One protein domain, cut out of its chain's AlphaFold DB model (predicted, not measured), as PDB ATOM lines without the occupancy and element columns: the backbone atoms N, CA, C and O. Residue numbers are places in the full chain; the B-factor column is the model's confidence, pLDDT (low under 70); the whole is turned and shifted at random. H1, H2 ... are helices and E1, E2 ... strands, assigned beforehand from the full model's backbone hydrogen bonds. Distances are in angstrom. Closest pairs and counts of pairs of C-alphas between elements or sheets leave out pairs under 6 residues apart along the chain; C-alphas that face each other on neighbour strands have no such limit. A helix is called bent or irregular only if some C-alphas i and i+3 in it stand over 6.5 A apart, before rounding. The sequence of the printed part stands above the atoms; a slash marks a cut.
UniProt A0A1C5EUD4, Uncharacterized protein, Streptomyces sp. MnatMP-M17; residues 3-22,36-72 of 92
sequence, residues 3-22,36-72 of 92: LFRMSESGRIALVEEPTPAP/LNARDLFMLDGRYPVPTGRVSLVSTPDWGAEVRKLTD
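Overview. This is residues 3 to 22 and 36 to 72 of the 92 residues of an uncharacterized protein of Streptomyces sp. MnatMP-M17 (UniProt A0A1C5EUD4). What shape do these atoms make? It is a loose, open arrangement: a small two-strand hairpin, E1 and E2, lies at one end of the longest axis and the short helix H2 at the other, while a second short helix, H1, and the tail of residues 17 to 22 lie at opposite sides across that axis. A long winding link, residues 45 to 62, joins H1 to H2. What is it made of? The printed part has 57 residues with two named strands and two named helices in the order E1, E2, H1, H2; the sheet, E1 - E2, is antiparallel, and the class is mixed, helices and strands, with 24 residues, under half, in named elements. The radius of gyration of the C-alphas is 14.3 A, and they span 39 by 33 by 18 A, an outline that is only just flat.

Along the chain. Where are the strands? E1 is residues 3 to 6, 9.8 A from first to last C-alpha, and begins with C-alpha 3 at (-31.836, -43.051, 2.145). E2 is residues 12 to 16 and is 13.2 A long. Where are the helices? H1 is residues 38 to 44, 10.2 A long, with C-alpha 38 at (-13.897, -38.881, -4.948). H2 is residues 63 to 70, 10.4 A long, and ends with C-alpha 70 at (-25.410, -58.221, -24.234).

Arrangement. How do the two strands pair? E1 and E2 form a hairpin over a tight link of 5 residues, antiparallel with 139 degrees between their directions. The C-alphas of Phe 4 and Leu 14 face each other at 4.5 A, and N 5 and O 13 are within hydrogen-bond range at 2.8 A, as are N 13 and O 5 at 2.9 A. Where do the helices stand? H1 is apart from E1, H2 is apart from both E1 and E2, and H1 and H2 are apart from each other. Are the helix backbones well formed? In H1 and H2 every O i to N i+4 pair is within hydrogen-bond range, and neither helix is bent.

Size, cuts and confidence. How far does it reach? The two C-alphas farthest apart are those of Leu 14 and Asp 72, at 39.1 A. Where is the cut, and which link is long? Residues 23 to 35 are not printed, and C-alphas 22 and 36 are 25.4 A apart across the cut, in the link from E2 to H1. The link from H1 to H2 is long, 18 residues, and its C-alphas lie 3 to 17 A from the mean of all C-alphas. How confident is the model? The mean pLDDT of the printed part is 85.2, and no printed residue is under 70.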
ATOM      1  N   LEU A   3     -32.879 -43.059   3.172       92.94
ATOM      2  CA  LEU A   3     -31.836 -43.051   2.145       92.94
ATOM      3  C   LEU A   3     -31.437 -41.621   1.778       92.94
ATOM      4  O   LEU A   3     -32.209 -40.685   1.973       92.94
ATOM      5  N   PHE A   4     -30.231 -41.451   1.244       90.19
ATOM      6  CA  PHE A   4     -29.805 -40.183   0.661       90.19
ATOM      7  C   PHE A   4     -30.200 -40.151  -0.814       90.19
ATOM      8  O   PHE A   4     -29.757 -40.992  -1.594       90.19
ATOM      9  N   ARG A   5     -31.045 -39.191  -1.192       87.56
ATOM     10  CA  ARG A   5     -31.464 -38.955  -2.574       87.56
ATOM     11  C   ARG A   5     -30.722 -37.749  -3.123       87.56
ATOM     12  O   ARG A   5     -30.641 -36.708  -2.474       87.56
ATOM     13  N   MET A   6     -30.205 -37.904  -4.329       83.69
ATOM     14  CA  MET A   6     -29.566 -36.834  -5.076       83.69
ATOM     15  C   MET A   6     -30.556 -36.269  -6.093       83.69
ATOM     16  O   MET A   6     -31.221 -37.022  -6.800       83.69
ATOM     17  N   SER A   7     -30.686 -34.947  -6.132       81.38
ATOM     18  CA  SER A   7     -31.450 -34.246  -7.174       81.38
ATOM     19  C   SER A   7     -30.613 -34.059  -8.442       81.38
ATOM     20  O   SER A   7     -29.388 -34.135  -8.384       81.38
ATOM     21  N   GLU A   8     -31.254 -33.714  -9.563       75.50
ATOM     22  CA  GLU A   8     -30.557 -33.347 -10.810       75.50
ATOM     23  C   GLU A   8     -29.556 -32.196 -10.615       75.50
ATOM     24  O   GLU A   8     -28.523 -32.149 -11.270       75.50
ATOM     25  N   SER A   9     -29.816 -31.300  -9.656       79.06
ATOM     26  CA  SER A   9     -28.910 -30.199  -9.293       79.06
ATOM     27  C   SER A   9     -27.690 -30.621  -8.454       79.06
ATOM     28  O   SER A   9     -26.932 -29.767  -8.000       79.06
ATOM     29  N   GLY A  10     -27.535 -31.915  -8.158       76.81
ATOM     30  CA  GLY A  10     -26.458 -32.458  -7.324       76.81
ATOM     31  C   GLY A  10     -26.661 -32.295  -5.813       76.81
ATOM     32  O   GLY A  10     -25.844 -32.766  -5.024       76.81
ATOM     33  N   ARG A  11     -27.762 -31.675  -5.361       84.88
ATOM     34  CA  ARG A  11     -28.083 -31.600  -3.922       84.88
ATOM     35  C   ARG A  11     -28.467 -32.970  -3.381       84.88
ATOM     36  O   ARG A  11     -29.339 -33.624  -3.956       84.88
ATOM     37  N   ILE A  12     -27.877 -33.334  -2.245       85.75
ATOM     38  CA  ILE A  12     -28.174 -34.557  -1.500       85.75
ATOM     39  C   ILE A  12     -29.115 -34.226  -0.337       85.75
ATOM     40  O   ILE A  12     -28.860 -33.293   0.426       85.75
ATOM     41  N   ALA A  13     -30.188 -35.000  -0.189       91.19
ATOM     42  CA  ALA A  13     -31.134 -34.894   0.917       91.19
ATOM     43  C   ALA A  13     -31.411 -36.270   1.532       91.19
ATOM     44  O   ALA A  13     -31.513 -37.267   0.820       91.19
ATOM     45  N   LEU A  14     -31.551 -36.322   2.858       94.25
ATOM     46  CA  LEU A  14     -32.058 -37.503   3.552       94.25
ATOM     47  C   LEU A  14     -33.577 -37.575   3.357       94.25
ATOM     48  O   LEU A  14     -34.279 -36.621   3.691       94.25
ATOM     49  N   VAL A  15     -34.075 -38.692   2.834       95.69
ATOM     50  CA  VAL A  15     -35.504 -38.922   2.573       95.69
ATOM     51  C   VAL A  15     -35.969 -40.249   3.172       95.69
ATOM     52  O   VAL A  15     -35.164 -41.153   3.423       95.69
ATOM     53  N   GLU A  16     -37.276 -40.366   3.398       97.00
ATOM     54  CA  GLU A  16     -37.942 -41.597   3.832       97.00
ATOM     55  C   GLU A  16     -38.835 -42.148   2.721       97.00
ATOM     56  O   GLU A  16     -39.645 -41.425   2.147       97.00
ATOM     57  N   GLU A  17     -38.694 -43.439   2.426       94.75
ATOM     58  CA  GLU A  17     -39.442 -44.143   1.376       94.75
ATOM     59  C   GLU A  17     -39.825 -45.559   1.844       94.75
ATOM     60  O   GLU A  17     -39.218 -46.067   2.793       94.75
ATOM     61  N   PRO A  18     -40.804 -46.247   1.231       96.94
ATOM     62  CA  PRO A  18     -41.095 -47.644   1.547       96.94
ATOM     63  C   PRO A  18     -39.861 -48.541   1.379       96.94
ATOM     64  O   PRO A  18     -39.032 -48.336   0.498       96.94
ATOM     65  N   THR A  19     -39.722 -49.552   2.237       95.12
ATOM     66  CA  THR A  19     -38.689 -50.578   2.038       95.12
ATOM     67  C   THR A  19     -39.080 -51.435   0.826       95.12
ATOM     68  O   THR A  19     -40.196 -51.960   0.824       95.12
ATOM     69  N   PRO A  20     -38.216 -51.591  -0.192       92.75
ATOM     70  CA  PRO A  20     -38.554 -52.358  -1.384       92.75
ATOM     71  C   PRO A  20     -38.638 -53.855  -1.068       92.75
ATOM     72  O   PRO A  20     -37.876 -54.372  -0.249       92.75
ATOM     73  N   ALA A  21     -39.547 -54.554  -1.748       94.38
ATOM     74  CA  ALA A  21     -39.581 -56.012  -1.757       94.38
ATOM     75  C   ALA A  21     -38.696 -56.529  -2.906       94.38
ATOM     76  O   ALA A  21     -38.844 -56.043  -4.029       94.38
ATOM     77  N   PRO A  22     -37.781 -57.484  -2.664       92.69
ATOM     78  CA  PRO A  22     -36.984 -58.063  -3.739       92.69
ATOM     79  C   PRO A  22     -37.864 -58.920  -4.663       92.69
ATOM     80  O   PRO A  22     -38.733 -59.657  -4.194       92.69
ATOM     81  N   LEU A  36     -18.542 -41.934   1.030       82.19
ATOM     82  CA  LEU A  36     -18.428 -41.129  -0.181       82.19
ATOM     83  C   LEU A  36     -17.007 -41.269  -0.723       82.19
ATOM     84  O   LEU A  36     -16.033 -41.290   0.032       82.19
ATOM     85  N   ASN A  37     -16.894 -41.346  -2.036       81.69
ATOM     86  CA  ASN A  37     -15.659 -41.510  -2.773       81.69
ATOM     87  C   ASN A  37     -15.456 -40.305  -3.697       81.69
ATOM     88  O   ASN A  37     -16.409 -39.732  -4.219       81.69
ATOM     89  N   ALA A  38     -14.200 -39.955  -3.993       82.44
ATOM     90  CA  ALA A  38     -13.897 -38.881  -4.948       82.44
ATOM     91  C   ALA A  38     -14.537 -39.124  -6.332       82.44
ATOM     92  O   ALA A  38     -14.911 -38.181  -7.026       82.44
ATOM     93  N   ARG A  39     -14.730 -40.399  -6.709       80.31
ATOM     94  CA  ARG A  39     -15.434 -40.775  -7.942       80.31
ATOM     95  C   ARG A  39     -16.883 -40.292  -7.989       80.31
ATOM     96  O   ARG A  39     -17.374 -40.071  -9.089       80.31
ATOM     97  N   ASP A  40     -17.545 -40.121  -6.846       80.56
ATOM     98  CA  ASP A  40     -18.938 -39.669  -6.796       80.56
ATOM     99  C   ASP A  40     -19.043 -38.222  -7.295       80.56
ATOM    100  O   ASP A  40     -19.952 -37.892  -8.051       80.56
ATOM    101  N   LEU A  41     -18.043 -37.385  -6.981       81.50
ATOM    102  CA  LEU A  41     -17.926 -36.030  -7.531       81.50
ATOM    103  C   LEU A  41     -17.678 -36.055  -9.044       81.50
ATOM    104  O   LEU A  41     -18.288 -35.297  -9.788       81.50
ATOM    105  N   PHE A  42     -16.827 -36.963  -9.530       83.06
ATOM    106  CA  PHE A  42     -16.610 -37.103 -10.973       83.06
ATOM    107  C   PHE A  42     -17.861 -37.592 -11.706       83.06
ATOM    108  O   PHE A  42     -18.100 -37.159 -12.830       83.06
ATOM    109  N   MET A  43     -18.661 -38.472 -11.097       78.94
ATOM    110  CA  MET A  43     -19.945 -38.895 -11.665       78.94
ATOM    111  C   MET A  43     -20.932 -37.729 -11.721       78.94
ATOM    112  O   MET A  43     -21.570 -37.533 -12.752       78.94
ATOM    113  N   LEU A  44     -21.003 -36.937 -10.650       77.44
ATOM    114  CA  LEU A  44     -21.828 -35.733 -10.564       77.44
ATOM    115  C   LEU A  44     -21.487 -34.692 -11.633       77.44
ATOM    116  O   LEU A  44     -22.382 -34.148 -12.269       77.44
ATOM    117  N   ASP A  45     -20.198 -34.467 -11.875       79.81
ATOM    118  CA  ASP A  45     -19.734 -33.505 -12.877       79.81
ATOM    119  C   ASP A  45     -19.790 -34.052 -14.317       79.81
ATOM    120  O   ASP A  45     -19.317 -33.397 -15.246       79.81
ATOM    121  N   GLY A  46     -20.277 -35.283 -14.521       75.88
ATOM    122  CA  GLY A  46     -20.254 -35.956 -15.825       75.88
ATOM    123  C   GLY A  46     -18.842 -36.286 -16.332       75.88
ATOM    124  O   GLY A  46     -18.652 -36.587 -17.507       75.88
ATOM    125  N   ARG A  47     -17.836 -36.231 -15.451       79.94
ATOM    126  CA  ARG A  47     -16.412 -36.452 -15.751       79.94
ATOM    127  C   ARG A  47     -15.947 -37.880 -15.488       79.94
ATOM    128  O   ARG A  47     -14.783 -38.179 -15.734       79.94
ATOM    129  N   TYR A  48     -16.806 -38.759 -14.967       80.31
ATOM    130  CA  TYR A  48     -16.443 -40.155 -14.737       80.31
ATOM    131  C   TYR A  48     -16.402 -40.914 -16.073       80.31
ATOM    132  O   TYR A  48     -17.459 -41.144 -16.666       80.31
ATOM    133  N   PRO A  49     -15.215 -41.315 -16.572       76.81
ATOM    134  CA  PRO A  49     -15.124 -41.966 -17.866       76.81
ATOM    135  C   PRO A  49     -15.775 -43.345 -17.781       76.81
ATOM    136  O   PRO A  49     -15.398 -44.182 -16.957       76.81
ATOM    137  N   VAL A  50     -16.739 -43.595 -18.663       76.56
ATOM    138  CA  VAL A  50     -17.247 -44.940 -18.931       76.56
ATOM    139  C   VAL A  50     -16.622 -45.382 -20.251       76.56
ATOM    140  O   VAL A  50     -17.052 -44.912 -21.304       76.56
ATOM    141  N   PRO A  51     -15.580 -46.233 -20.225       77.94
ATOM    142  CA  PRO A  51     -15.014 -46.792 -21.444       77.94
ATOM    143  C   PRO A  51     -16.089 -47.441 -22.317       77.94
ATOM    144  O   PRO A  51     -17.013 -48.080 -21.805       77.94
ATOM    145  N   THR A  52     -15.927 -47.324 -23.634       79.00
ATOM    146  CA  THR A  52     -16.773 -48.004 -24.618       79.00
ATOM    147  C   THR A  52     -16.868 -49.501 -24.312       79.00
ATOM    148  O   THR A  52     -15.870 -50.137 -23.971       79.00
ATOM    149  N   GLY A  53     -18.074 -50.064 -24.430       79.75
ATOM    150  CA  GLY A  53     -18.333 -51.483 -24.165       79.75
ATOM    151  C   GLY A  53     -18.627 -51.822 -22.701       79.75
ATOM    152  O   GLY A  53     -18.675 -52.998 -22.352       79.75
ATOM    153  N   ARG A  54     -18.836 -50.823 -21.831       81.69
ATOM    154  CA  ARG A  54     -19.288 -51.032 -20.447       81.69
ATOM    155  C   ARG A  54     -20.719 -50.547 -20.243       81.69
ATOM    156  O   ARG A  54     -21.111 -49.513 -20.775       81.69
ATOM    157  N   VAL A  55     -21.466 -51.262 -19.405       82.56
ATOM    158  CA  VAL A  55     -22.783 -50.824 -18.924       82.56
ATOM    159  C   VAL A  55     -22.576 -49.864 -17.751       82.56
ATOM    160  O   VAL A  55     -21.972 -50.225 -16.741       82.56
ATOM    161  N   SER A  56     -23.034 -48.620 -17.894       82.12
ATOM    162  CA  SER A  56     -22.933 -47.603 -16.844       82.12
ATOM    163  C   SER A  56     -24.106 -47.714 -15.884       82.12
ATOM    164  O   SER A  56     -25.255 -47.597 -16.293       82.12
ATOM    165  N   LEU A  57     -23.820 -47.838 -14.589       77.44
ATOM    166  CA  LEU A  57     -24.856 -47.835 -13.550       77.44
ATOM    167  C   LEU A  57     -25.615 -46.500 -13.469       77.44
ATOM    168  O   LEU A  57     -26.729 -46.466 -12.959       77.44
ATOM    169  N   VAL A  58     -25.023 -45.407 -13.967       74.81
ATOM    170  CA  VAL A  58     -25.634 -44.070 -13.931       74.81
ATOM    171  C   VAL A  58     -26.627 -43.891 -15.077       74.81
ATOM    172  O   VAL A  58     -27.760 -43.481 -14.848       74.81
ATOM    173  N   SER A  59     -26.228 -44.208 -16.313       80.00
ATOM    174  CA  SER A  59     -27.097 -44.031 -17.487       80.00
ATOM    175  C   SER A  59     -27.997 -45.238 -17.766       80.00
ATOM    176  O   SER A  59     -28.919 -45.136 -18.570       80.00
ATOM    177  N   THR A  60     -27.736 -46.377 -17.125       84.31
ATOM    178  CA  THR A  60     -28.478 -47.629 -17.308       84.31
ATOM    179  C   THR A  60     -28.898 -48.173 -15.936       84.31
ATOM    180  O   THR A  60     -28.304 -49.129 -15.443       84.31
ATOM    181  N   PRO A  61     -29.909 -47.572 -15.278       80.62
ATOM    182  CA  PRO A  61     -30.353 -48.001 -13.949       80.62
ATOM    183  C   PRO A  61     -30.873 -49.449 -13.928       80.62
ATOM    184  O   PRO A  61     -30.688 -50.145 -12.932       80.62
ATOM    185  N   ASP A  62     -31.436 -49.940 -15.040       87.12
ATOM    186  CA  ASP A  62     -31.719 -51.369 -15.256       87.12
ATOM    187  C   ASP A  62     -30.553 -52.067 -15.980       87.12
ATOM    188  O   ASP A  62     -30.687 -52.667 -17.050       87.12
ATOM    189  N   TRP A  63     -29.355 -51.948 -15.407       88.56
ATOM    190  CA  TRP A  63     -28.142 -52.543 -15.968       88.56
ATOM    191  C   TRP A  63     -28.254 -54.066 -16.105       88.56
ATOM    192  O   TRP A  63     -27.639 -54.640 -16.997       88.56
ATOM    193  N   GLY A  64     -29.060 -54.726 -15.264       87.81
ATOM    194  CA  GLY A  64     -29.285 -56.168 -15.331       87.81
ATOM    195  C   GLY A  64     -29.997 -56.594 -16.618       87.81
ATOM    196  O   GLY A  64     -29.645 -57.621 -17.203       87.81
ATOM    197  N   ALA A  65     -30.966 -55.808 -17.096       89.12
ATOM    198  CA  ALA A  65     -31.572 -56.032 -18.406       89.12
ATOM    199  C   ALA A  65     -30.573 -55.809 -19.552       89.12
ATOM    200  O   ALA A  65     -30.525 -56.628 -20.471       89.12
ATOM    201  N   GLU A  66     -29.741 -54.766 -19.481       91.62
ATOM    202  CA  GLU A  66     -28.733 -54.514 -20.521       91.62
ATOM    203  C   GLU A  66     -27.657 -55.609 -20.550       91.62
ATOM    204  O   GLU A  66     -27.297 -56.072 -21.627       91.62
ATOM    205  N   VAL A  67     -27.201 -56.107 -19.394       91.00
ATOM    206  CA  VAL A  67     -26.278 -57.254 -19.334       91.00
ATOM    207  C   VAL A  67     -26.909 -58.475 -19.994       91.00
ATOM    208  O   VAL A  67     -26.289 -59.052 -20.879       91.00
ATOM    209  N   ARG A  68     -28.159 -58.825 -19.656       91.62
ATOM    210  CA  ARG A  68     -28.857 -59.950 -20.303       91.62
ATOM    211  C   ARG A  68     -28.913 -59.799 -21.818       91.62
ATOM    212  O   ARG A  68     -28.667 -60.768 -22.526       91.62
ATOM    213  N   LYS A  69     -29.215 -58.602 -22.316       92.44
ATOM    214  CA  LYS A  69     -29.238 -58.309 -23.753       92.44
ATOM    215  C   LYS A  69     -27.863 -58.494 -24.403       92.44
ATOM    216  O   LYS A  69     -27.796 -59.031 -25.500       92.44
ATOM    217  N   LEU A  70     -26.786 -58.073 -23.739       90.75
ATOM    218  CA  LEU A  70     -25.410 -58.221 -24.234       90.75
ATOM    219  C   LEU A  70     -24.886 -59.665 -24.174       90.75
ATOM    220  O   LEU A  70     -23.874 -59.967 -24.800       90.75
ATOM    221  N   THR A  71     -25.551 -60.544 -23.426       92.38
ATOM    222  CA  THR A  71     -25.145 -61.939 -23.202       92.38
ATOM    223  C   THR A  71     -26.182 -62.943 -23.719       92.38
ATOM    224  O   THR A  71     -26.349 -63.998 -23.113       92.38
ATOM    225  N   ASP A  72     -26.971 -62.596 -24.740       95.12
ATOM    226  CA  ASP A  72     -27.998 -63.475 -25.330       95.12
ATOM    227  C   ASP A  72     -28.942 -64.126 -24.295       95.12
ATOM    228  O   ASP A  72     -29.278 -65.311 -24.343       95.12
TER     229      ASP A  72